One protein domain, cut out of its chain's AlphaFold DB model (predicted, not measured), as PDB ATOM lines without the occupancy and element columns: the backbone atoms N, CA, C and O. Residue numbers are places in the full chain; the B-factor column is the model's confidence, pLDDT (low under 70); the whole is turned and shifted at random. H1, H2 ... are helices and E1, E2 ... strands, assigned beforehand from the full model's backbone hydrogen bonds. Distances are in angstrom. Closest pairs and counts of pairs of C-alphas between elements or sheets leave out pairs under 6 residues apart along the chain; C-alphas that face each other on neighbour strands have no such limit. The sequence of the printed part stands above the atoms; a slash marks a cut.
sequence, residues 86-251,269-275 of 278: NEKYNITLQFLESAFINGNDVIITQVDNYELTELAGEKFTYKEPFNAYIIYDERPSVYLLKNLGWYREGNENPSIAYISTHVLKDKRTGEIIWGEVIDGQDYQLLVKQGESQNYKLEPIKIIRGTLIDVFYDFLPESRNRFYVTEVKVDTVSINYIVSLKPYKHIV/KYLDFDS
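What this domain is: This is residues 86 to 251 and 269 to 275 of the 278 residues of an uncharacterized protein of Tenericutes bacterium ADurb.Bin024 (UniProt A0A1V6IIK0). A small closed barrel of six antiparallel strands, E1, E4, E5, E10, E9 and E8 round the ring, makes the core, with H1 packed on its outside. At one end of the long axis the strand pair E6 and E7 and the helix H3 form a head beside H1; at the other end lies a three-stranded antiparallel sheet, in the order E2, E3, E11, and the short H2 sits away from the barrel. The printed part has 173 residues with three named helices and eleven named strands, in the order H1 E1 E2 E3 E4 H2 E5 E6 H3 E7 E8 E9 E10 E11; the class is mixed, helices and strands. It is compact, with a radius of gyration of the C-alphas of 17.1 A and spans of 52 by 38 by 31 A.

How they stand to each other: In the barrel, E1, residues 104 to 109, has E4, residues 130 to 135, on one side (N 106 and O 132, 2.9 A) and E8, residues 211 to 215, on the other side (N 213 and O 107, 2.9 A). E4 is staggered, pairing with E1 over residues 130 to 134 and with E5, residues 161 to 164, over 134 to 135; N 162 and O 135 are 2.9 A apart. E10, residues 239 to 246, is the antiparallel neighbour of E5, with N 240 and O 163 at 2.8 A. E9, residues 223 to 234, bends by 79 degrees at residue 230 and forms hairpins with E8, N 226 and O 212 at 2.8 A, and E10, N 241 and O 232 at 2.8 A; E8, E9 and E10 are a meander, each strand the antiparallel neighbour of the one before. H1, residues 86 to 102, is on the barrel and outside it, over E4 and E5, at a height over the sheet of 9.0 A. E5 runs on into E6, residues 166 to 170, at 41 degrees; E6 is antiparallel to E7, residues 199 to 203, with N 169 and O 200 at 2.8 A. H3, residues 184 to 193, touches H1 with H1 residues 86 to 93 alone, at a steep tilt of 54 degrees, opposite ways; the closest C-alphas are those of Asn 86 and Lys 192, 4.8 A. E1 runs on into E2, residues 111 to 116, at 57 degrees. E2 and E3, residues 121 to 126, are a hairpin, N 123 and O 115 at 2.8 A; E11, residues 270 to 274, is the antiparallel neighbour of E3, N 122 and O 273 at 2.8 A. H2, residues 142 to 147, touches no helix and is not on the barrel. In H1, H2 and H3 every O i to N i+4 pair is within hydrogen-bond range.

Where its parts are: H1 begins at C-alpha 86, (231.786, 152.800, 305.393), and is 24.1 A long. E9 is 27.0 A long and E10 20.7 A. E11 ends at C-alpha 274, (235.906, 186.915, 329.295).

The domain as a whole: The two C-alphas farthest apart, those of Leu 119 and Gly 184, are 55.3 A apart. Residues 252 to 268 are not printed; C-alphas 251 and 269 are 16.4 A apart across the cut. The links H2 to E5 and E6 to H3 are long. The mean pLDDT of the printed part is 70.3, and 75 residues are under 70, among them residues 136 to 161 and 269 to 275.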
ATOM      1  N   ASN A  86     231.394 152.624 306.798       67.88
ATOM      2  CA  ASN A  86     231.786 152.800 305.393       67.88
ATOM      3  C   ASN A  86     231.062 153.960 304.688       67.88
ATOM      4  O   ASN A  86     231.662 154.698 303.910       67.88
ATOM      5  N   GLU A  87     229.763 154.134 304.945       67.56
ATOM      6  CA  GLU A  87     229.004 155.276 304.417       67.56
ATOM      7  C   GLU A  87     229.561 156.574 304.988       67.56
ATOM      8  O   GLU A  87     229.661 157.571 304.277       67.56
ATOM      9  N   LYS A  88     230.005 156.533 306.251       68.81
ATOM     10  CA  LYS A  88     230.584 157.688 306.908       68.81
ATOM     11  C   LYS A  88     231.847 158.192 306.220       68.81
ATOM     12  O   LYS A  88     231.942 159.378 305.917       68.81
ATOM     13  N   TYR A  89     232.788 157.298 305.940       71.75
ATOM     14  CA  TYR A  89     234.022 157.674 305.257       71.75
ATOM     15  C   TYR A  89     233.789 158.110 303.808       71.75
ATOM     16  O   TYR A  89     234.426 159.061 303.366       71.75
ATOM     17  N   ASN A  90     232.846 157.482 303.094       73.50
ATOM     18  CA  ASN A  90     232.480 157.906 301.740       73.50
ATOM     19  C   ASN A  90     231.991 159.356 301.714       73.50
ATOM     20  O   ASN A  90     232.487 160.179 300.952       73.50
ATOM     21  N   ILE A  91     231.052 159.675 302.602       67.38
ATOM     22  CA  ILE A  91     230.476 161.010 302.708       67.38
ATOM     23  C   ILE A  91     231.570 162.032 303.047       67.38
ATOM     24  O   ILE A  91     231.671 163.061 302.387       67.38
ATOM     25  N   THR A  92     232.444 161.731 304.013       73.44
ATOM     26  CA  THR A  92     233.573 162.610 304.354       73.44
ATOM     27  C   THR A  92     234.516 162.850 303.170       73.44
ATOM     28  O   THR A  92     234.905 163.992 302.945       73.44
ATOM     29  N   LEU A  93     234.856 161.821 302.389       74.56
ATOM     30  CA  LEU A  93     235.702 161.978 301.199       74.56
ATOM     31  C   LEU A  93     235.027 162.823 300.115       74.56
ATOM     32  O   LEU A  93     235.654 163.736 299.591       74.56
ATOM     33  N   GLN A  94     233.741 162.596 299.842       71.38
ATOM     34  CA  GLN A  94     232.979 163.411 298.889       71.38
ATOM     35  C   GLN A  94     232.917 164.881 299.307       71.38
ATOM     36  O   GLN A  94     232.978 165.769 298.457       71.38
ATOM     37  N   PHE A  95     232.808 165.159 300.608       69.25
ATOM     38  CA  PHE A  95     232.866 166.530 301.105       69.25
ATOM     39  C   PHE A  95     234.263 167.125 300.996       69.25
ATOM     40  O   PHE A  95     234.362 168.271 300.583       69.25
ATOM     41  N   LEU A  96     235.329 166.373 301.272       73.75
ATOM     42  CA  LEU A  96     236.694 166.851 301.037       73.75
ATOM     43  C   LEU A  96     236.925 167.197 299.556       73.75
ATOM     44  O   LEU A  96     237.409 168.285 299.253       73.75
ATOM     45  N   GLU A  97     236.490 166.334 298.637       70.75
ATOM     46  CA  GLU A  97     236.533 166.588 297.188       70.75
ATOM     47  C   GLU A  97     235.676 167.801 296.789       70.75
ATOM     48  O   GLU A  97     236.099 168.651 296.009       70.75
ATOM     49  N   SER A  98     234.473 167.929 297.350       64.31
ATOM     50  CA  SER A  98     233.581 169.062 297.069       64.31
ATOM     51  C   SER A  98     234.117 170.377 297.637       64.31
ATOM     52  O   SER A  98     233.943 171.426 297.018       64.31
ATOM     53  N   ALA A  99     234.771 170.332 298.801       66.50
ATOM     54  CA  ALA A  99     235.416 171.475 299.433       66.50
ATOM     55  C   ALA A  99     236.615 171.957 298.619       66.50
ATOM     56  O   ALA A  99     236.821 173.157 298.511       66.50
ATOM     57  N   PHE A 100     237.343 171.044 297.981       63.31
ATOM     58  CA  PHE A 100     238.382 171.414 297.028       63.31
ATOM     59  C   PHE A 100     237.821 172.194 295.826       63.31
ATOM     60  O   PHE A 100     238.453 173.124 295.337       63.31
ATOM     61  N   ILE A 101     236.615 171.849 295.363       63.88
ATOM     62  CA  ILE A 101     235.996 172.496 294.196       63.88
ATOM     63  C   ILE A 101     235.314 173.825 294.566       63.88
ATOM     64  O   ILE A 101     235.345 174.770 293.781       63.88
ATOM     65  N   ASN A 102     234.666 173.897 295.735       60.66
ATOM     66  CA  ASN A 102     233.731 174.978 296.079       60.66
ATOM     67  C   ASN A 102     233.990 175.661 297.436       60.66
ATOM     68  O   ASN A 102     233.270 176.599 297.784       60.66
ATOM     69  N   GLY A 103     234.942 175.171 298.227       68.94
ATOM     70  CA  GLY A 103     235.248 175.674 299.564       68.94
ATOM     71  C   GLY A 103     236.306 176.775 299.573       68.94
ATOM     72  O   GLY A 103     236.998 177.006 298.586       68.94
ATOM     73  N   ASN A 104     236.422 177.451 300.716       76.44
ATOM     74  CA  ASN A 104     237.535 178.358 300.988       76.44
ATOM     75  C   ASN A 104     238.636 177.620 301.748       76.44
ATOM     76  O   ASN A 104     238.346 176.785 302.617       76.44
ATOM     77  N   ASP A 105     239.878 178.006 301.473       80.94
ATOM     78  CA  ASP A 105     241.027 177.615 302.275       80.94
ATOM     79  C   ASP A 105     240.885 178.206 303.676       80.94
ATOM     80  O   ASP A 105     240.547 179.385 303.858       80.94
ATOM     81  N   VAL A 106     241.158 177.385 304.685       84.81
ATOM     82  CA  VAL A 106     241.181 177.837 306.071       84.81
ATOM     83  C   VAL A 106     242.394 177.302 306.812       84.81
ATOM     84  O   VAL A 106     242.973 176.290 306.438       84.81
ATOM     85  N   ILE A 107     242.745 177.950 307.916       87.00
ATOM     86  CA  ILE A 107     243.643 177.390 308.926       87.00
ATOM     87  C   ILE A 107     242.821 177.104 310.179       87.00
ATOM     88  O   ILE A 107     242.167 177.997 310.717       87.00
ATOM     89  N   ILE A 108     242.866 175.862 310.658       87.56
ATOM     90  CA  ILE A 108     242.212 175.428 311.891       87.56
ATOM     91  C   ILE A 108     243.257 175.311 312.994       87.56
ATOM     92  O   ILE A 108     244.264 174.624 312.846       87.56
ATOM     93  N   THR A 109     242.980 175.943 314.134       88.00
ATOM     94  CA  THR A 109     243.765 175.783 315.363       88.00
ATOM     95  C   THR A 109     242.898 175.108 316.423       88.00
ATOM     96  O   THR A 109     242.017 175.734 317.019       88.00
ATOM     97  N   GLN A 110     243.115 173.807 316.627       86.19
ATOM     98  CA  GLN A 110     242.339 173.002 317.574       86.19
ATOM     99  C   GLN A 110     242.640 173.378 319.023       86.19
ATOM    100  O   GLN A 110     243.779 173.681 319.371       86.19
ATOM    101  N   VAL A 111     241.622 173.276 319.876       81.25
ATOM    102  CA  VAL A 111     241.781 173.380 321.328       81.25
ATOM    103  C   VAL A 111     242.391 172.084 321.863       81.25
ATOM    104  O   VAL A 111     241.861 170.993 321.635       81.25
ATOM    105  N   ASP A 112     243.498 172.220 322.584       81.56
ATOM    106  CA  ASP A 112     244.154 171.145 323.322       81.56
ATOM    107  C   ASP A 112     243.562 170.988 324.729       81.56
ATOM    108  O   ASP A 112     243.110 169.903 325.092       81.56
ATOM    109  N   ASN A 113     243.474 172.097 325.474       77.31
ATOM    110  CA  ASN A 113     242.933 172.143 326.834       77.31
ATOM    111  C   ASN A 113     241.938 173.303 327.013       77.31
ATOM    112  O   ASN A 113     242.079 174.353 326.381       77.31
ATOM    113  N   TYR A 114     240.950 173.102 327.885       74.00
ATOM    114  CA  TYR A 114     239.895 174.064 328.209       74.00
ATOM    115  C   TYR A 114     239.642 174.094 329.716       74.00
ATOM    116  O   TYR A 114     239.378 173.051 330.317       74.00
ATOM    117  N   GLU A 115     239.667 175.288 330.302       69.69
ATOM    118  CA  GLU A 115     239.451 175.511 331.731       69.69
ATOM    119  C   GLU A 115     238.468 176.664 331.966       69.69
ATOM    120  O   GLU A 115     238.494 177.676 331.264       69.69
ATOM    121  N   LEU A 116     237.607 176.516 332.976       67.50
ATOM    122  CA  LEU A 116     236.751 177.588 333.489       67.50
ATOM    123  C   LEU A 116     237.461 178.256 334.667       67.50
ATOM    124  O   LEU A 116     237.824 177.580 335.628       67.50
ATOM    125  N   THR A 117     237.661 179.569 334.598       63.28
ATOM    126  CA  THR A 117     238.233 180.348 335.703       63.28
ATOM    127  C   THR A 117     237.172 180.652 336.764       63.28
ATOM    128  O   THR A 117     235.971 180.669 336.487       63.28
ATOM    129  N   GLU A 118     237.612 180.928 337.994       53.62
ATOM    130  CA  GLU A 118     236.733 181.214 339.141       53.62
ATOM    131  C   GLU A 118     235.855 182.473 338.959       53.62
ATOM    132  O   GLU A 118     234.872 182.639 339.677       53.62
ATOM    133  N   LEU A 119     236.181 183.337 337.987       53.66
ATOM    134  CA  LEU A 119     235.516 184.618 337.699       53.66
ATOM    135  C   LEU A 119     234.737 184.624 336.364       53.66
ATOM    136  O   LEU A 119     234.515 185.690 335.807       53.66
ATOM    137  N   ALA A 120     234.315 183.453 335.867       54.66
ATOM    138  CA  ALA A 120     233.532 183.254 334.630       54.66
ATOM    139  C   ALA A 120     234.278 183.411 333.286       54.66
ATOM    140  O   ALA A 120     233.677 183.221 332.231       54.66
ATOM    141  N   GLY A 121     235.592 183.644 333.299       57.31
ATOM    142  CA  GLY A 121     236.415 183.601 332.085       57.31
ATOM    143  C   GLY A 121     236.738 182.168 331.653       57.31
ATOM    144  O   GLY A 121     237.033 181.310 332.487       57.31
ATOM    145  N   GLU A 122     236.717 181.892 330.358       67.12
ATOM    146  CA  GLU A 122     237.152 180.629 329.766       67.12
ATOM    147  C   GLU A 122     238.592 180.735 329.271       67.12
ATOM    148  O   GLU A 122     238.959 181.676 328.570       67.12
ATOM    149  N   LYS A 123     239.424 179.745 329.590       67.06
ATOM    150  CA  LYS A 123     240.808 179.684 329.125       67.06
ATOM    151  C   LYS A 123     240.979 178.522 328.165       67.06
ATOM    152  O   LYS A 123     240.689 177.373 328.495       67.06
ATOM    153  N   PHE A 124     241.501 178.825 326.983       71.38
ATOM    154  CA  PHE A 124     241.794 177.835 325.954       71.38
ATOM    155  C   PHE A 124     243.295 177.754 325.716       71.38
ATOM    156  O   PHE A 124     243.988 178.771 325.648       71.38
ATOM    157  N   THR A 125     243.784 176.529 325.555       75.19
ATOM    158  CA  THR A 125     245.122 176.254 325.034       75.19
ATOM    159  C   THR A 125     245.000 175.519 323.713       75.19
ATOM    160  O   THR A 125     244.082 174.718 323.544       75.19
ATOM    161  N   TYR A 126     245.900 175.792 322.773       79.00
ATOM    162  CA  TYR A 126     245.759 175.379 321.385       79.00
ATOM    163  C   TYR A 126     246.898 174.481 320.912       79.00
ATOM    164  O   TYR A 126     248.039 174.638 321.336       79.00
ATOM    165  N   LYS A 127     246.570 173.578 319.987       84.25
ATOM    166  CA  LYS A 127     247.532 172.781 319.218       84.25
ATOM    167  C   LYS A 127     248.131 173.592 318.073       84.25
ATOM    168  O   LYS A 127     247.673 174.694 317.766       84.25
ATOM    169  N   GLU A 128     249.118 173.005 317.400       84.00
ATOM    170  CA  GLU A 128     249.639 173.569 316.158       84.00
ATOM    171  C   GLU A 128     248.527 173.720 315.107       84.00
ATOM    172  O   GLU A 128     247.695 172.819 314.942       84.00
ATOM    173  N   PRO A 129     248.483 174.871 314.416       86.81
ATOM    174  CA  PRO A 129     247.516 175.109 313.363       86.81
ATOM    175  C   PRO A 129     247.824 174.256 312.134       86.81
ATOM    176  O   PRO A 129     248.983 174.020 311.800       86.81
ATOM    177  N   PHE A 130     246.782 173.874 311.409       86.19
ATOM    178  CA  PHE A 130     246.914 173.168 310.141       86.19
ATOM    179  C   PHE A 130     245.877 173.671 309.134       86.19
ATOM    180  O   PHE A 130     244.845 174.230 309.513       86.19
ATOM    181  N   ASN A 131     246.157 173.503 307.846       87.50
ATOM    182  CA  ASN A 131     245.236 173.917 306.792       87.50
ATOM    183  C   ASN A 131     243.987 173.005 306.794       87.50
ATOM    184  O   ASN A 131     244.071 171.822 307.106       87.50
ATOM    185  N   ALA A 132     242.812 173.532 306.473       85.62
ATOM    186  CA  ALA A 132     241.575 172.776 306.266       85.62
ATOM    187  C   ALA A 132     240.761 173.433 305.129       85.62
ATOM    188  O   ALA A 132     241.158 174.470 304.595       85.62
ATOM    189  N   TYR A 133     239.596 172.873 304.804       80.88
ATOM    190  CA  TYR A 133     238.628 173.517 303.913       80.88
ATOM    191  C   TYR A 133     237.292 173.735 304.621       80.88
ATOM    192  O   TYR A 133     236.869 172.912 305.441       80.88
ATOM    193  N   ILE A 134     236.608 174.823 304.263       78.56
ATOM    194  CA  ILE A 134     235.229 175.096 304.685       78.56
ATOM    195  C   ILE A 134     234.319 175.188 303.474       78.56
ATOM    196  O   ILE A 134     234.598 175.928 302.532       78.56
ATOM    197  N   ILE A 135     233.194 174.478 303.548       71.38
ATOM    198  CA  ILE A 135     232.120 174.562 302.563       71.38
ATOM    199  C   ILE A 135     231.035 175.488 303.105       71.38
ATOM    200  O   ILE A 135     230.570 175.337 304.239       71.38
ATOM    201  N   TYR A 136     230.610 176.424 302.267       67.12
ATOM    202  CA  TYR A 136     229.458 177.277 302.523       67.12
ATOM    203  C   TYR A 136     228.257 176.756 301.728       67.12
ATOM    204  O   TYR A 136     228.404 176.452 300.547       67.12
ATOM    205  N   ASP A 137     227.086 176.661 302.370       56.88
ATOM    206  CA  ASP A 137     225.822 176.276 301.703       56.88
ATOM    207  C   ASP A 137     225.477 177.266 300.577       56.88
ATOM    208  O   ASP A 137     225.107 176.901 299.466       56.88
ATOM    209  N   GLU A 138     225.698 178.551 300.858       58.66
ATOM    210  CA  GLU A 138     225.639 179.645 299.899       58.66
ATOM    211  C   GLU A 138     226.873 180.519 300.107       58.66
ATOM    212  O   GLU A 138     227.243 180.798 301.253       58.66
ATOM    213  N   ARG A 139     227.510 180.981 299.018       58.12
ATOM    214  CA  ARG A 139     228.620 181.936 299.148       58.12
ATOM    215  C   ARG A 139     228.112 183.148 299.935       58.12
ATOM    216  O   ARG A 139     227.187 183.817 299.465       58.12
ATOM    217  N   PRO A 140     228.686 183.450 301.113       57.62
ATOM    218  CA  PRO A 140     228.201 184.555 301.918       57.62
ATOM    219  C   PRO A 140     228.354 185.843 301.108       57.62
ATOM    220  O   PRO A 140     229.420 186.126 300.558       57.62
ATOM    221  N   SER A 141     227.264 186.602 300.967       58.12
ATOM    222  CA  SER A 141     227.290 187.792 300.116       58.12
ATOM    223  C   SER A 141     228.324 188.793 300.633       58.12
ATOM    224  O   SER A 141     228.525 188.931 301.838       58.12
ATOM    225  N   VAL A 142     228.959 189.548 299.733       54.53
ATOM    226  CA  VAL A 142     229.915 190.604 300.119       54.53
ATOM    227  C   VAL A 142     229.268 191.594 301.100       54.53
ATOM    228  O   VAL A 142     229.931 192.099 302.001       54.53
ATOM    229  N   TYR A 143     227.959 191.838 300.966       52.88
ATOM    230  CA  TYR A 143     227.179 192.636 301.912       52.88
ATOM    231  C   TYR A 143     227.011 191.943 303.272       52.88
ATOM    232  O   TYR A 143     227.217 192.583 304.296       52.88
ATOM    233  N   LEU A 144     226.698 190.642 303.297       54.50
ATOM    234  CA  LEU A 144     226.635 189.842 304.521       54.50
ATOM    235  C   LEU A 144     227.990 189.835 305.235       54.50
ATOM    236  O   LEU A 144     228.023 190.071 306.428       54.50
ATOM    237  N   LEU A 145     229.101 189.655 304.525       57.62
ATOM    238  CA  LEU A 145     230.444 189.648 305.113       57.62
ATOM    239  C   LEU A 145     230.882 191.022 305.622       57.62
ATOM    240  O   LEU A 145     231.480 191.108 306.691       57.62
ATOM    241  N   LYS A 146     230.530 192.100 304.908       51.44
ATOM    242  CA  LYS A 146     230.729 193.479 305.381       51.44
ATOM    243  C   LYS A 146     229.860 193.798 306.606       51.44
ATOM    244  O   LYS A 146     230.338 194.461 307.519       51.44
ATOM    245  N   ASN A 147     228.622 193.298 306.656       50.38
ATOM    246  CA  ASN A 147     227.702 193.472 307.788       50.38
ATOM    247  C   ASN A 147     227.957 192.512 308.959       50.38
ATOM    248  O   ASN A 147     227.552 192.807 310.077       50.38
ATOM    249  N   LEU A 148     228.621 191.376 308.735       49.97
ATOM    250  CA  LEU A 148     229.083 190.457 309.782       49.97
ATOM    251  C   LEU A 148     230.231 191.058 310.611       49.97
ATOM    252  O   LEU A 148     230.736 190.408 311.528       49.97
ATOM    253  N   GLY A 149     230.594 192.317 310.354       52.84
ATOM    254  CA  GLY A 149     231.407 193.166 311.211       52.84
ATOM    255  C   GLY A 149     230.753 193.495 312.555       52.84
ATOM    256  O   GLY A 149     230.669 194.663 312.899       52.84
ATOM    257  N   TRP A 150     230.440 192.463 313.348       47.25
ATOM    258  CA  TRP A 150     230.085 192.505 314.766       47.25
ATOM    259  C   TRP A 150     228.574 192.524 315.001       47.25
ATOM    260  O   TRP A 150     227.904 193.507 314.733       47.25
ATOM    261  N   TYR A 151     228.094 191.443 315.625       38.59
ATOM    262  CA  TYR A 151     226.909 191.434 316.483       38.59
ATOM    263  C   TYR A 151     225.545 191.631 315.785       38.59
ATOM    264  O   TYR A 151     225.210 192.688 315.260       38.59
ATOM    265  N   ARG A 152     224.693 190.602 315.863       40.59
ATOM    266  CA  ARG A 152     223.241 190.797 315.878       40.59
ATOM    267  C   ARG A 152     222.756 190.428 317.267       40.59
ATOM    268  O   ARG A 152     222.846 189.272 317.672       40.59
ATOM    269  N   GLU A 153     222.307 191.437 317.995       37.69
ATOM    270  CA  GLU A 153     221.608 191.256 319.256       37.69
ATOM    271  C   GLU A 153     220.223 190.694 318.928       37.69
ATOM    272  O   GLU A 153     219.399 191.361 318.304       37.69
ATOM    273  N   GLY A 154     220.003 189.431 319.279       45.97
ATOM    274  CA  GLY A 154     218.722 188.766 319.093       45.97
ATOM    275  C   GLY A 154     218.643 187.892 317.841       45.97
ATOM    276  O   GLY A 154     218.710 188.367 316.709       45.97
ATOM    277  N   ASN A 155     218.369 186.616 318.107       43.41
ATOM    278  CA  ASN A 155     217.997 185.525 317.204       43.41
ATOM    279  C   ASN A 155     219.157 184.667 316.682       43.41
ATOM    280  O   ASN A 155     220.076 185.144 316.030       43.41
ATOM    281  N   GLU A 156     219.047 183.385 317.050       51.81
ATOM    282  CA  GLU A 156     219.794 182.183 316.667       51.81
ATOM    283  C   GLU A 156     221.013 182.398 315.759       51.81
ATOM    284  O   GLU A 156     220.884 182.812 314.608       51.81
ATOM    285  N   ASN A 157     222.202 182.044 316.267       49.72
ATOM    286  CA  ASN A 157     223.448 182.081 315.503       49.72
ATOM    287  C   ASN A 157     223.274 181.279 314.200       49.72
ATOM    288  O   ASN A 157     223.158 180.048 314.270       49.72
ATOM    289  N   PRO A 158     223.266 181.921 313.015       50.25
ATOM    290  CA  PRO A 158     223.132 181.179 311.778       50.25
ATOM    291  C   PRO A 158     224.300 180.202 311.668       50.25
ATOM    292  O   PRO A 158     225.446 180.507 312.008       50.25
ATOM    293  N   SER A 159     223.990 178.988 311.234       55.38
ATOM    294  CA  SER A 159     225.010 178.020 310.854       55.38
ATOM    295  C   SER A 159     225.646 178.519 309.567       55.38
ATOM    296  O   SER A 159     224.992 178.546 308.531       55.38
ATOM    297  N   ILE A 160     226.884 178.996 309.657       65.31
ATOM    298  CA  ILE A 160     227.529 179.721 308.556       65.31
ATOM    299  C   ILE A 160     228.561 178.888 307.808       65.31
ATOM    300  O   ILE A 160     229.069 179.358 306.802       65.31
ATOM    301  N   ALA A 161     228.890 177.686 308.281       69.44
ATOM    302  CA  ALA A 161     229.938 176.865 307.691       69.44
ATOM    303  C   ALA A 161     229.755 175.377 308.005       69.44
ATOM    304  O   ALA A 161     229.397 175.008 309.129       69.44
ATOM    305  N   TYR A 162     230.090 174.541 307.020       74.19
ATOM    306  CA  TYR A 162     230.304 173.109 307.185       74.19
ATOM    307  C   TYR A 162     231.806 172.825 307.161       74.19
ATOM    308  O   TYR A 162     232.505 173.185 306.212       74.19
ATOM    309  N   ILE A 163     232.298 172.169 308.210       80.44
ATOM    310  CA  ILE A 163     233.697 171.740 308.311       80.44
ATOM    311  C   ILE A 163     233.740 170.224 308.211       80.44
ATOM    312  O   ILE A 163     233.047 169.533 308.966       80.44
ATOM    313  N   SER A 164     234.586 169.713 307.316       78.12
ATOM    314  CA  SER A 164     234.838 168.276 307.203       78.12
ATOM    315  C   SER A 164     235.285 167.706 308.549       78.12
ATOM    316  O   SER A 164     236.063 168.315 309.278       78.12
ATOM    317  N   THR A 165     234.797 166.521 308.909       80.31
ATOM    318  CA  THR A 165     235.164 165.893 310.192       80.31
ATOM    319  C   THR A 165     236.544 165.245 310.186       80.31
ATOM    320  O   THR A 165     237.027 164.871 311.251       80.31
ATOM    321  N   HIS A 166     237.172 165.079 309.020       86.44
ATOM    322  CA  HIS A 166     238.504 164.494 308.874       86.44
ATOM    323  C   HIS A 166     239.317 165.282 307.850       86.44
ATOM    324  O   HIS A 166     238.746 165.912 306.963       86.44
ATOM    325  N   VAL A 167     240.637 165.191 307.959       87.38
ATOM    326  CA  VAL A 167     241.588 165.549 306.902       87.38
ATOM    327  C   VAL A 167     242.233 164.290 306.335       87.38
ATOM    328  O   VAL A 167     242.298 163.257 307.006       87.38
ATOM    329  N   LEU A 168     242.727 164.378 305.105       87.38
ATOM    330  CA  LEU A 168     243.530 163.326 304.498       87.38
ATOM    331  C   LEU A 168     245.008 163.541 304.828       87.38
ATOM    332  O   LEU A 168     245.529 164.638 304.638       87.38
ATOM    333  N   LYS A 169     245.688 162.493 305.286       90.06
ATOM    334  CA  LYS A 169     247.107 162.525 305.641       90.06
ATOM    335  C   LYS A 169     247.898 161.509 304.830       90.06
ATOM    336  O   LYS A 169     247.470 160.358 304.710       90.06
ATOM    337  N   ASP A 170     249.059 161.915 304.336       89.81
ATOM    338  CA  ASP A 170     250.064 161.013 303.776       89.81
ATOM    339  C   ASP A 170     250.745 160.264 304.939       89.81
ATOM    340  O   ASP A 170     251.265 160.866 305.880       89.81
ATOM    341  N   LYS A 171     250.737 158.928 304.906       90.31
ATOM    342  CA  LYS A 171     251.333 158.085 305.956       90.31
ATOM    343  C   LYS A 171     252.860 158.055 305.923       90.31
ATOM    344  O   LYS A 171     253.478 157.732 306.934       90.31
ATOM    345  N   ARG A 172     253.467 158.337 304.773       87.75
ATOM    346  CA  ARG A 172     254.917 158.378 304.564       87.75
ATOM    347  C   ARG A 172     255.503 159.693 305.062       87.75
ATOM    348  O   ARG A 172     256.546 159.657 305.707       87.75
ATOM    349  N   THR A 173     254.880 160.830 304.749       88.62
ATOM    350  CA  THR A 173     255.389 162.148 305.182       88.62
ATOM    351  C   THR A 173     254.799 162.600 306.512       88.62
ATOM    352  O   THR A 173     255.431 163.368 307.229       88.62
ATOM    353  N   GLY A 174     253.606 162.114 306.867       85.38
ATOM    354  CA  GLY A 174     252.839 162.635 307.994       85.38
ATOM    355  C   GLY A 174     252.207 163.999 307.707       85.38
ATOM    356  O   GLY A 174     251.650 164.604 308.619       85.38
ATOM    357  N   GLU A 175     252.280 164.488 306.469       86.25
ATOM    358  CA  GLU A 175     251.701 165.768 306.076       86.25
ATOM    359  C   GLU A 175     250.230 165.609 305.699       86.25
ATOM    360  O   GLU A 175     249.783 164.564 305.217       86.25
ATOM    361  N   ILE A 176     249.463 166.671 305.931       85.12
ATOM    362  CA  ILE A 176     248.090 166.763 305.443       85.12
ATOM    363  C   ILE A 176     248.142 167.065 303.954       85.12
ATOM    364  O   ILE A 176     248.911 167.918 303.519       85.12
ATOM    365  N   ILE A 177     247.306 166.378 303.192       81.69
ATOM    366  CA  ILE A 177     247.269 166.482 301.741       81.69
ATOM    367  C   ILE A 177     246.264 167.548 301.314       81.69
ATOM    368  O   ILE A 177     245.140 167.600 301.815       81.69
ATOM    369  N   TRP A 178     246.692 168.371 300.355       70.19
ATOM    370  CA  TRP A 178     245.972 169.524 299.820       70.19
ATOM    371  C   TRP A 178     245.753 169.336 298.321       70.19
ATOM    372  O   TRP A 178     246.713 169.347 297.557       70.19
ATOM    373  N   GLY A 179     244.498 169.170 297.896       63.91
ATOM    374  CA  GLY A 179     244.127 169.196 296.477       63.91
ATOM    375  C   GLY A 179     244.570 168.018 295.607       63.91
ATOM    376  O   GLY A 179     244.571 168.144 294.382       63.91
ATOM    377  N   GLU A 180     244.924 166.874 296.197       69.56
ATOM    378  CA  GLU A 180     245.172 165.649 295.428       69.56
ATOM    379  C   GLU A 180     243.867 164.889 295.165       69.56
ATOM    380  O   GLU A 180     243.072 164.641 296.072       69.56
ATOM    381  N   VAL A 181     243.661 164.485 293.909       65.12
ATOM    382  CA  VAL A 181     242.578 163.573 293.532       65.12
ATOM    383  C   VAL A 181     242.998 162.157 293.910       65.12
ATOM    384  O   VAL A 181     243.995 161.652 293.396       65.12
ATOM    385  N   ILE A 182     242.230 161.509 294.785       71.50
ATOM    386  CA  ILE A 182     242.439 160.104 295.140       71.50
ATOM    387  C   ILE A 182     241.545 159.243 294.255       71.50
ATOM    388  O   ILE A 182     240.324 159.379 294.292       71.50
ATOM    389  N   ASP A 183     242.124 158.313 293.503       72.94
ATOM    390  CA  ASP A 183     241.359 157.379 292.685       72.94
ATOM    391  C   ASP A 183     241.654 155.906 293.020       72.94
ATOM    392  O   ASP A 183     242.416 155.553 293.926       72.94
ATOM    393  N   GLY A 184     240.944 155.012 292.329       80.69
ATOM    394  CA  GLY A 184     241.260 153.588 292.320       80.69
ATOM    395  C   GLY A 184     241.177 152.890 293.683       80.69
ATOM    396  O   GLY A 184     240.163 152.951 294.385       80.69
ATOM    397  N   GLN A 185     242.219 152.120 294.013       81.44
ATOM    398  CA  GLN A 185     242.247 151.254 295.198       81.44
ATOM    399  C   GLN A 185     242.369 152.041 296.503       81.44
ATOM    400  O   GLN A 185     241.730 151.667 297.487       81.44
ATOM    401  N   ASP A 186     243.141 153.129 296.509       81.81
ATOM    402  CA  ASP A 186     243.320 153.966 297.694       81.81
ATOM    403  C   ASP A 186     241.991 154.610 298.102       81.81
ATOM    404  O   ASP A 186     241.599 154.507 299.266       81.81
ATOM    405  N   TYR A 187     241.226 155.136 297.140       79.25
ATOM    406  CA  TYR A 187     239.877 155.648 297.391       79.25
ATOM    407  C   TYR A 187     238.965 154.578 298.008       79.25
ATOM    408  O   TYR A 187     238.344 154.792 299.049       79.25
ATOM    409  N   GLN A 188     238.913 153.381 297.412       78.81
ATOM    410  CA  GLN A 188     238.059 152.301 297.917       78.81
ATOM    411  C   GLN A 188     238.432 151.857 299.338       78.81
ATOM    412  O   GLN A 188     237.543 151.504 300.118       78.81
ATOM    413  N   LEU A 189     239.724 151.837 299.668       82.44
ATOM    414  CA  LEU A 189     240.208 151.481 301.000       82.44
ATOM    415  C   LEU A 189     239.919 152.588 302.015       82.44
ATOM    416  O   LEU A 189     239.389 152.287 303.081       82.44
ATOM    417  N   LEU A 190     240.134 153.859 301.664       82.50
ATOM    418  CA  LEU A 190     239.780 154.990 302.523       82.50
ATOM    419  C   LEU A 190     238.276 155.026 302.819       82.50
ATOM    420  O   LEU A 190     237.887 155.194 303.971       82.50
ATOM    421  N   VAL A 191     237.427 154.762 301.823       75.69
ATOM    422  CA  VAL A 191     235.969 154.647 302.003       75.69
ATOM    423  C   VAL A 191     235.589 153.495 302.944       75.69
ATOM    424  O   VAL A 191     234.625 153.594 303.697       75.69
ATOM    425  N   LYS A 192     236.298 152.365 302.902       75.44
ATOM    426  CA  LYS A 192     235.924 151.173 303.687       75.44
ATOM    427  C   LYS A 192     236.556 151.124 305.072       75.44
ATOM    428  O   LYS A 192     236.006 150.499 305.969       75.44
ATOM    429  N   GLN A 193     237.742 151.690 305.231       83.25
ATOM    430  CA  GLN A 193     238.593 151.460 306.399       83.25
ATOM    431  C   GLN A 193     239.080 152.767 307.030       83.25
ATOM    432  O   GLN A 193     239.670 152.733 308.105       83.25
ATOM    433  N   GLY A 194     238.850 153.913 306.380       81.00
ATOM    434  CA  GLY A 194     239.421 155.199 306.781       81.00
ATOM    435  C   GLY A 194     240.937 155.278 306.585       81.00
ATOM    436  O   GLY A 194     241.565 156.247 306.999       81.00
ATOM    437  N   GLU A 195     241.541 154.260 305.975       89.56
ATOM    438  CA  GLU A 195     242.980 154.130 305.805       89.56
ATOM    439  C   GLU A 195     243.276 153.266 304.577       89.56
ATOM    440  O   GLU A 195     242.556 152.313 304.281       89.56
ATOM    441  N   SER A 196     244.341 153.606 303.862       89.38
ATOM    442  CA  SER A 196     244.892 152.832 302.760       89.38
ATOM    443  C   SER A 196     246.386 152.572 302.982       89.38
ATOM    444  O   SER A 196     246.933 152.771 304.078       89.38
ATOM    445  N   GLN A 197     247.067 152.083 301.945       87.00
ATOM    446  CA  GLN A 197     248.510 151.892 302.003       87.00
ATOM    447  C   GLN A 197     249.234 153.225 302.229       87.00
ATOM    448  O   GLN A 197     250.082 153.310 303.120       87.00
ATOM    449  N   ASN A 198     248.858 154.254 301.468       87.88
ATOM    450  CA  ASN A 198     249.559 155.536 301.432       87.88
ATOM    451  C   ASN A 198     248.878 156.616 302.274       87.88
ATOM    452  O   ASN A 198     249.547 157.531 302.744       87.88
ATOM    453  N   TYR A 199     247.571 156.494 302.507       90.19
ATOM    454  CA  TYR A 199     246.774 157.581 303.055       90.19
ATOM    455  C   TYR A 199     245.976 157.166 304.285       90.19
ATOM    456  O   TYR A 199     245.655 155.993 304.480       90.19
ATOM    457  N   LYS A 200     245.618 158.140 305.119       91.50
ATOM    458  CA  LYS A 200     244.732 157.939 306.266       91.50
ATOM    459  C   LYS A 200     243.823 159.140 306.478       91.50
ATOM    460  O   LYS A 200     244.266 160.277 306.361       91.50
ATOM    461  N   LEU A 201     242.573 158.880 306.843       87.31
ATOM    462  CA  LEU A 201     241.661 159.896 307.356       87.31
ATOM    463  C   LEU A 201     241.967 160.154 308.834       87.31
ATOM    464  O   LEU A 201     241.800 159.275 309.683       87.31
ATOM    465  N   GLU A 202     242.405 161.369 309.147       88.31
ATOM    466  CA  GLU A 202     242.674 161.816 310.512       88.31
ATOM    467  C   GLU A 202     241.510 162.687 311.008       88.31
ATOM    468  O   GLU A 202     241.169 163.677 310.356       88.31
ATOM    469  N   PRO A 203     240.853 162.332 312.128       85.44
ATOM    470  CA  PRO A 203     239.708 163.084 312.621       85.44
ATOM    471  C   PRO A 203     240.116 164.478 313.100       85.44
ATOM    472  O   PRO A 203     241.062 164.652 313.869       85.44
ATOM    473  N   ILE A 204     239.327 165.472 312.706       86.62
ATOM    474  CA  ILE A 204     239.412 166.839 313.196       86.62
ATOM    475  C   ILE A 204     238.513 166.955 314.423       86.62
ATOM    476  O   ILE A 204     237.316 166.697 314.345       86.62
ATOM    477  N   LYS A 205     239.054 167.390 315.561       84.81
ATOM    478  CA  LYS A 205     238.247 167.685 316.746       84.81
ATOM    479  C   LYS A 205     237.893 169.170 316.764       84.81
ATOM    480  O   LYS A 205     238.708 169.988 317.177       84.81
ATOM    481  N   ILE A 206     236.675 169.505 316.340       84.25
ATOM    482  CA  ILE A 206     236.135 170.864 316.463       84.25
ATOM    483  C   ILE A 206     235.272 170.950 317.717       84.25
ATOM    484  O   ILE A 206     234.276 170.241 317.857       84.25
ATOM    485  N   ILE A 207     235.666 171.828 318.633       80.56
ATOM    486  CA  ILE A 207     234.904 172.170 319.838       80.56
ATOM    487  C   ILE A 207     234.763 173.684 319.966       80.56
ATOM    488  O   ILE A 207     235.411 174.443 319.240       80.56
ATOM    489  N   ARG A 208     233.933 174.131 320.908       79.25
ATOM    490  CA  ARG A 208     233.879 175.543 321.288       79.25
ATOM    491  C   ARG A 208     235.284 176.067 321.619       79.25
ATOM    492  O   ARG A 208     236.080 175.351 322.220       79.25
ATOM    493  N   GLY A 209     235.579 177.283 321.170       76.31
ATOM    494  CA  GLY A 209     236.887 177.927 321.289       76.31
ATOM    495  C   GLY A 209     237.852 177.621 320.142       76.31
ATOM    496  O   GLY A 209     238.816 178.354 319.973       76.31
ATOM    497  N   THR A 210     237.589 176.606 319.304       85.44
ATOM    498  CA  THR A 210     238.443 176.308 318.133       85.44
ATOM    499  C   THR A 210     238.571 177.541 317.244       85.44
ATOM    500  O   THR A 210     237.553 178.141 316.885       85.44
ATOM    501  N   LEU A 211     239.803 177.910 316.885       86.69
ATOM    502  CA  LEU A 211     240.057 179.055 316.013       86.69
ATOM    503  C   LEU A 211     240.056 178.613 314.558       86.69
ATOM    504  O   LEU A 211     240.623 177.576 314.206       86.69
ATOM    505  N   ILE A 212     239.427 179.426 313.722       85.88
ATOM    506  CA  ILE A 212     239.302 179.198 312.291       85.88
ATOM    507  C   ILE A 212     239.652 180.496 311.591       85.88
ATOM    508  O   ILE A 212     238.977 181.511 311.749       85.88
ATOM    509  N   ASP A 213     240.712 180.459 310.809       84.56
ATOM    510  CA  ASP A 213     241.118 181.562 309.963       84.56
ATOM    511  C   ASP A 213     240.683 181.278 308.535       84.56
ATOM    512  O   ASP A 213     241.143 180.310 307.941       84.56
ATOM    513  N   VAL A 214     239.799 182.111 307.997       80.56
ATOM    514  CA  VAL A 214     239.248 181.939 306.652       80.56
ATOM    515  C   VAL A 214     239.951 182.869 305.676       80.56
ATOM    516  O   VAL A 214     240.051 184.079 305.924       80.56
ATOM    517  N   PHE A 215     240.402 182.301 304.558       77.31
ATOM    518  CA  PHE A 215     240.930 183.033 303.415       77.31
ATOM    519  C   PHE A 215     239.835 183.135 302.363       77.31
ATOM    520  O   PHE A 215     239.453 182.149 301.741       77.31
ATOM    521  N   TYR A 216     239.286 184.333 302.196       71.31
ATOM    522  CA  TYR A 216     238.281 184.572 301.169       71.31
ATOM    523  C   TYR A 216     238.970 184.931 299.851       71.31
ATOM    524  O   TYR A 216     239.758 185.875 299.803       71.31
ATOM    525  N   ASP A 217     238.619 184.223 298.779       65.31
ATOM    526  CA  ASP A 217     239.107 184.451 297.412       65.31
ATOM    527  C   ASP A 217     238.899 185.905 296.936       65.31
ATOM    528  O   ASP A 217     239.759 186.479 296.269       65.31
ATOM    529  N   PHE A 218     237.794 186.546 297.333       61.53
ATOM    530  CA  PHE A 218     237.491 187.954 297.026       61.53
ATOM    531  C   PHE A 218     238.074 188.974 298.030       61.53
ATOM    532  O   PHE A 218     237.864 190.176 297.852       61.53
ATOM    533  N   LEU A 219     238.794 188.540 299.076       62.44
ATOM    534  CA  LEU A 219     239.539 189.406 300.008       62.44
ATOM    535  C   LEU A 219     240.978 188.884 300.228       62.44
ATOM    536  O   LEU A 219     241.331 188.496 301.349       62.44
ATOM    537  N   PRO A 220     241.826 188.906 299.185       53.22
ATOM    538  CA  PRO A 220     243.107 188.192 299.155       53.22
ATOM    539  C   PRO A 220     244.149 188.650 300.192       53.22
ATOM    540  O   PRO A 220     245.120 187.940 300.427       53.22
ATOM    541  N   GLU A 221     243.954 189.800 300.848       55.69
ATOM    542  CA  GLU A 221     244.889 190.343 301.850       55.69
ATOM    543  C   GLU A 221     244.373 190.264 303.297       55.69
ATOM    544  O   GLU A 221     245.092 190.621 304.232       55.69
ATOM    545  N   SER A 222     243.142 189.790 303.522       60.28
ATOM    546  CA  SER A 222     242.566 189.720 304.871       60.28
ATOM    547  C   SER A 222     242.387 188.280 305.334       60.28
ATOM    548  O   SER A 222     241.472 187.572 304.910       60.28
ATOM    549  N   ARG A 223     243.239 187.860 306.272       69.25
ATOM    550  CA  ARG A 223     242.992 186.674 307.092       69.25
ATOM    551  C   ARG A 223     241.917 187.023 308.116       69.25
ATOM    552  O   ARG A 223     242.166 187.801 309.035       69.25
ATOM    553  N   ASN A 224     240.727 186.454 307.959       74.06
ATOM    554  CA  ASN A 224     239.619 186.701 308.874       74.06
ATOM    555  C   ASN A 224     239.573 185.584 309.912       74.06
ATOM    556  O   ASN A 224     239.274 184.437 309.580       74.06
ATOM    557  N   ARG A 225     239.890 185.916 311.165       79.12
ATOM    558  CA  ARG A 225     239.877 184.952 312.263       79.12
ATOM    559  C   ARG A 225     238.513 184.898 312.928       79.12
ATOM    560  O   ARG A 225     237.918 185.926 313.251       79.12
ATOM    561  N   PHE A 226     238.079 183.686 313.222       79.44
ATOM    562  CA  PHE A 226     236.870 183.386 313.960       79.44
ATOM    563  C   PHE A 226     237.156 182.378 315.067       79.44
ATOM    564  O   PHE A 226     238.135 181.634 315.006       79.44
ATOM    565  N   TYR A 227     236.271 182.331 316.056       79.00
ATOM    566  CA  TYR A 227     236.212 181.243 317.021       79.00
ATOM    567  C   TYR A 227     234.851 180.556 316.960       79.00
ATOM    568  O   TYR A 227     233.819 181.175 316.685       79.00
ATOM    569  N   VAL A 228     234.862 179.255 317.210       81.81
ATOM    570  CA  VAL A 228     233.663 178.425 317.246       81.81
ATOM    571  C   VAL A 228     232.929 178.646 318.568       81.81
ATOM    572  O   VAL A 228     233.499 178.417 319.633       81.81
ATOM    573  N   THR A 229     231.662 179.056 318.524       73.94
ATOM    574  CA  THR A 229     230.817 179.189 319.729       73.94
ATOM    575  C   THR A 229     229.953 177.973 319.980       73.94
ATOM    576  O   THR A 229     229.753 177.576 321.122       73.94
ATOM    577  N   GLU A 230     229.450 177.376 318.908       73.50
ATOM    578  CA  GLU A 230     228.584 176.210 318.949       73.50
ATOM    579  C   GLU A 230     229.019 175.224 317.876       73.50
ATOM    580  O   GLU A 230     229.416 175.611 316.775       73.50
ATOM    581  N   VAL A 231     228.918 173.941 318.216       75.12
ATOM    582  CA  VAL A 231     229.212 172.833 317.316       75.12
ATOM    583  C   VAL A 231     228.041 171.874 317.344       75.12
ATOM    584  O   VAL A 231     227.652 171.372 318.398       75.12
ATOM    585  N   LYS A 232     227.511 171.582 316.167       74.44
ATOM    586  CA  LYS A 232     226.587 170.479 315.926       74.44
ATOM    587  C   LYS A 232     227.241 169.550 314.915       74.44
ATOM    588  O   LYS A 232     228.046 169.978 314.095       74.44
ATOM    589  N   VAL A 233     226.914 168.268 314.979       67.88
ATOM    590  CA  VAL A 233     227.337 167.309 313.958       67.88
ATOM    591  C   VAL A 233     226.121 166.994 313.115       67.88
ATOM    592  O   VAL A 233     225.127 166.485 313.639       67.88
ATOM    593  N   ASP A 234     226.195 167.289 311.823       64.88
ATOM    594  CA  ASP A 234     225.222 166.748 310.892       64.88
ATOM    595  C   ASP A 234     225.533 165.270 310.691       64.88
ATOM    596  O   ASP A 234     226.568 164.900 310.149       64.88
ATOM    597  N   THR A 235     224.646 164.397 311.151       61.03
ATOM    598  CA  THR A 235     224.835 162.952 311.006       61.03
ATOM    599  C   THR A 235     224.622 162.466 309.576       61.03
ATOM    600  O   THR A 235     224.986 161.333 309.283       61.03
ATOM    601  N   VAL A 236     224.011 163.280 308.707       59.75
ATOM    602  CA  VAL A 236     223.784 162.953 307.295       59.75
ATOM    603  C   VAL A 236     225.000 163.339 306.466       59.75
ATOM    604  O   VAL A 236     225.520 162.493 305.751       59.75
ATOM    605  N   SER A 237     225.472 164.585 306.573       59.62
ATOM    606  CA  SER A 237     226.643 165.057 305.820       59.62
ATOM    607  C   SER A 237     227.981 164.811 306.523       59.62
ATOM    608  O   SER A 237     229.036 164.903 305.911       59.62
ATOM    609  N   ILE A 238     227.958 164.453 307.807       67.94
ATOM    610  CA  ILE A 238     229.152 164.119 308.603       67.94
ATOM    611  C   ILE A 238     230.163 165.263 308.582       67.94
ATOM    612  O   ILE A 238     231.383 165.083 308.526       67.94
ATOM    613  N   ASN A 239     229.593 166.454 308.676       70.88
ATOM    614  CA  ASN A 239     230.283 167.706 308.839       70.88
ATOM    615  C   ASN A 239     229.940 168.280 310.206       70.88
ATOM    616  O   ASN A 239     228.852 168.067 310.759       70.88
ATOM    617  N   TYR A 240     230.875 169.052 310.738       76.06
ATOM    618  CA  TYR A 240     230.542 169.983 311.792       76.06
ATOM    619  C   TYR A 240     229.756 171.137 311.190       76.06
ATOM    620  O   TYR A 240     230.238 171.817 310.288       76.06
ATOM    621  N   ILE A 241     228.563 171.353 311.724       76.38
ATOM    622  CA  ILE A 241     227.826 172.593 311.564       76.38
ATOM    623  C   ILE A 241     228.265 173.491 312.712       76.38
ATOM    624  O   ILE A 241     228.013 173.177 313.881       76.38
ATOM    625  N   VAL A 242     228.938 174.589 312.385       74.19
ATOM    626  CA  VAL A 242     229.484 175.492 313.398       74.19
ATOM    627  C   VAL A 242     228.904 176.889 313.296       74.19
ATOM    628  O   VAL A 242     228.684 177.435 312.211       74.19
ATOM    629  N   SER A 243     228.713 177.489 314.463       76.38
ATOM    630  CA  SER A 243     228.511 178.925 314.586       76.38
ATOM    631  C   SER A 243     229.870 179.571 314.819       76.38
ATOM    632  O   SER A 243     230.559 179.240 315.788       76.38
ATOM    633  N   LEU A 244     230.264 180.469 313.917       75.81
ATOM    634  CA  LEU A 244     231.506 181.226 314.043       75.81
ATOM    635  C   LEU A 244     231.197 182.629 314.554       75.81
ATOM    636  O   LEU A 244     230.294 183.297 314.049       75.81
ATOM    637  N   LYS A 245     231.990 183.101 315.513       72.44
ATOM    638  CA  LYS A 245     232.020 184.512 315.896       72.44
ATOM    639  C   LYS A 245     233.344 185.140 315.463       72.44
ATOM    640  O   LYS A 245     234.385 184.501 315.629       72.44
ATOM    641  N   PRO A 246     233.333 186.370 314.911       68.56
ATOM    642  CA  PRO A 246     234.560 187.086 314.592       68.56
ATOM    643  C   PRO A 246     235.447 187.197 315.826       68.56
ATOM    644  O   PRO A 246     234.991 187.587 316.904       68.56
ATOM    645  N   TYR A 247     236.719 186.871 315.657       62.81
ATOM    646  CA  TYR A 247     237.716 187.076 316.686       62.81
ATOM    647  C   TYR A 247     238.066 188.566 316.724       62.81
ATOM    648  O   TYR A 247     238.755 189.080 315.841       62.81
ATOM    649  N   LYS A 248     237.560 189.284 317.728       54.25
ATOM    650  CA  LYS A 248     237.973 190.666 317.978       54.25
ATOM    651  C   LYS A 248     239.231 190.632 318.833       54.25
ATOM    652  O   LYS A 248     239.176 190.242 319.995       54.25
ATOM    653  N   HIS A 249     240.357 191.076 318.284       43.31
ATOM    654  CA  HIS A 249     241.442 191.541 319.139       43.31
ATOM    655  C   HIS A 249     240.911 192.722 319.963       43.31
ATOM    656  O   HIS A 249     240.593 193.765 319.394       43.31
ATOM    657  N   ILE A 250     240.851 192.594 321.288       35.16
ATOM    658  CA  ILE A 250     241.004 193.780 322.128       35.16
ATOM    659  C   ILE A 250     242.501 194.086 322.076       35.16
ATOM    660  O   ILE A 250     243.295 193.432 322.746       35.16
ATOM    661  N   VAL A 251     242.915 195.031 321.228       32.03
ATOM    662  CA  VAL A 251     244.230 195.664 321.391       32.03
ATOM    663  C   VAL A 251     244.082 196.638 322.556       32.03
ATOM    664  O   VAL A 251     243.801 197.819 322.371       32.03
ATOM    665  N   LYS A 269     249.922 178.870 323.169       44.59
ATOM    666  CA  LYS A 269     249.342 180.228 323.142       44.59
ATOM    667  C   LYS A 269     248.117 180.244 324.052       44.59
ATOM    668  O   LYS A 269     247.193 179.465 323.832       44.59
ATOM    669  N   TYR A 270     248.111 181.117 325.053       36.91
ATOM    670  CA  TYR A 270     246.979 181.290 325.960       36.91
ATOM    671  C   TYR A 270     246.064 182.401 325.466       36.91
ATOM    672  O   TYR A 270     246.533 183.422 324.961       36.91
ATOM    673  N   LEU A 271     244.760 182.200 325.618       43.81
ATOM    674  CA  LEU A 271     243.760 183.205 325.295       43.81
ATOM    675  C   LEU A 271     242.730 183.242 326.415       43.81
ATOM    676  O   LEU A 271     242.158 182.204 326.753       43.81
ATOM    677  N   ASP A 272     242.563 184.425 326.996       41.06
ATOM    678  CA  ASP A 272     241.580 184.699 328.038       41.06
ATOM    679  C   ASP A 272     240.268 185.130 327.375       41.06
ATOM    680  O   ASP A 272     240.229 186.105 326.617       41.06
ATOM    681  N   PHE A 273     239.216 184.347 327.583       44.62
ATOM    682  CA  PHE A 273     237.891 184.573 327.031       44.62
ATOM    683  C   PHE A 273     236.962 185.024 328.156       44.62
ATOM    684  O   PHE A 273     236.335 184.212 328.830       44.62
ATOM    685  N   ASP A 274     236.866 186.332 328.360       44.00
ATOM    686  CA  ASP A 274     235.906 186.915 329.295       44.00
ATOM    687  C   ASP A 274     234.563 187.114 328.581       44.00
ATOM    688  O   ASP A 274     234.385 188.089 327.848       44.00
ATOM    689  N   SER A 275     233.627 186.172 328.748       36.25
ATOM    690  CA  SER A 275     232.301 186.250 328.121       36.25
ATOM    691  C   SER A 275     231.485 187.462 328.565       36.25
ATOM    692  O   SER A 275     230.565 187.845 327.850       36.25
TER     693      SER A 275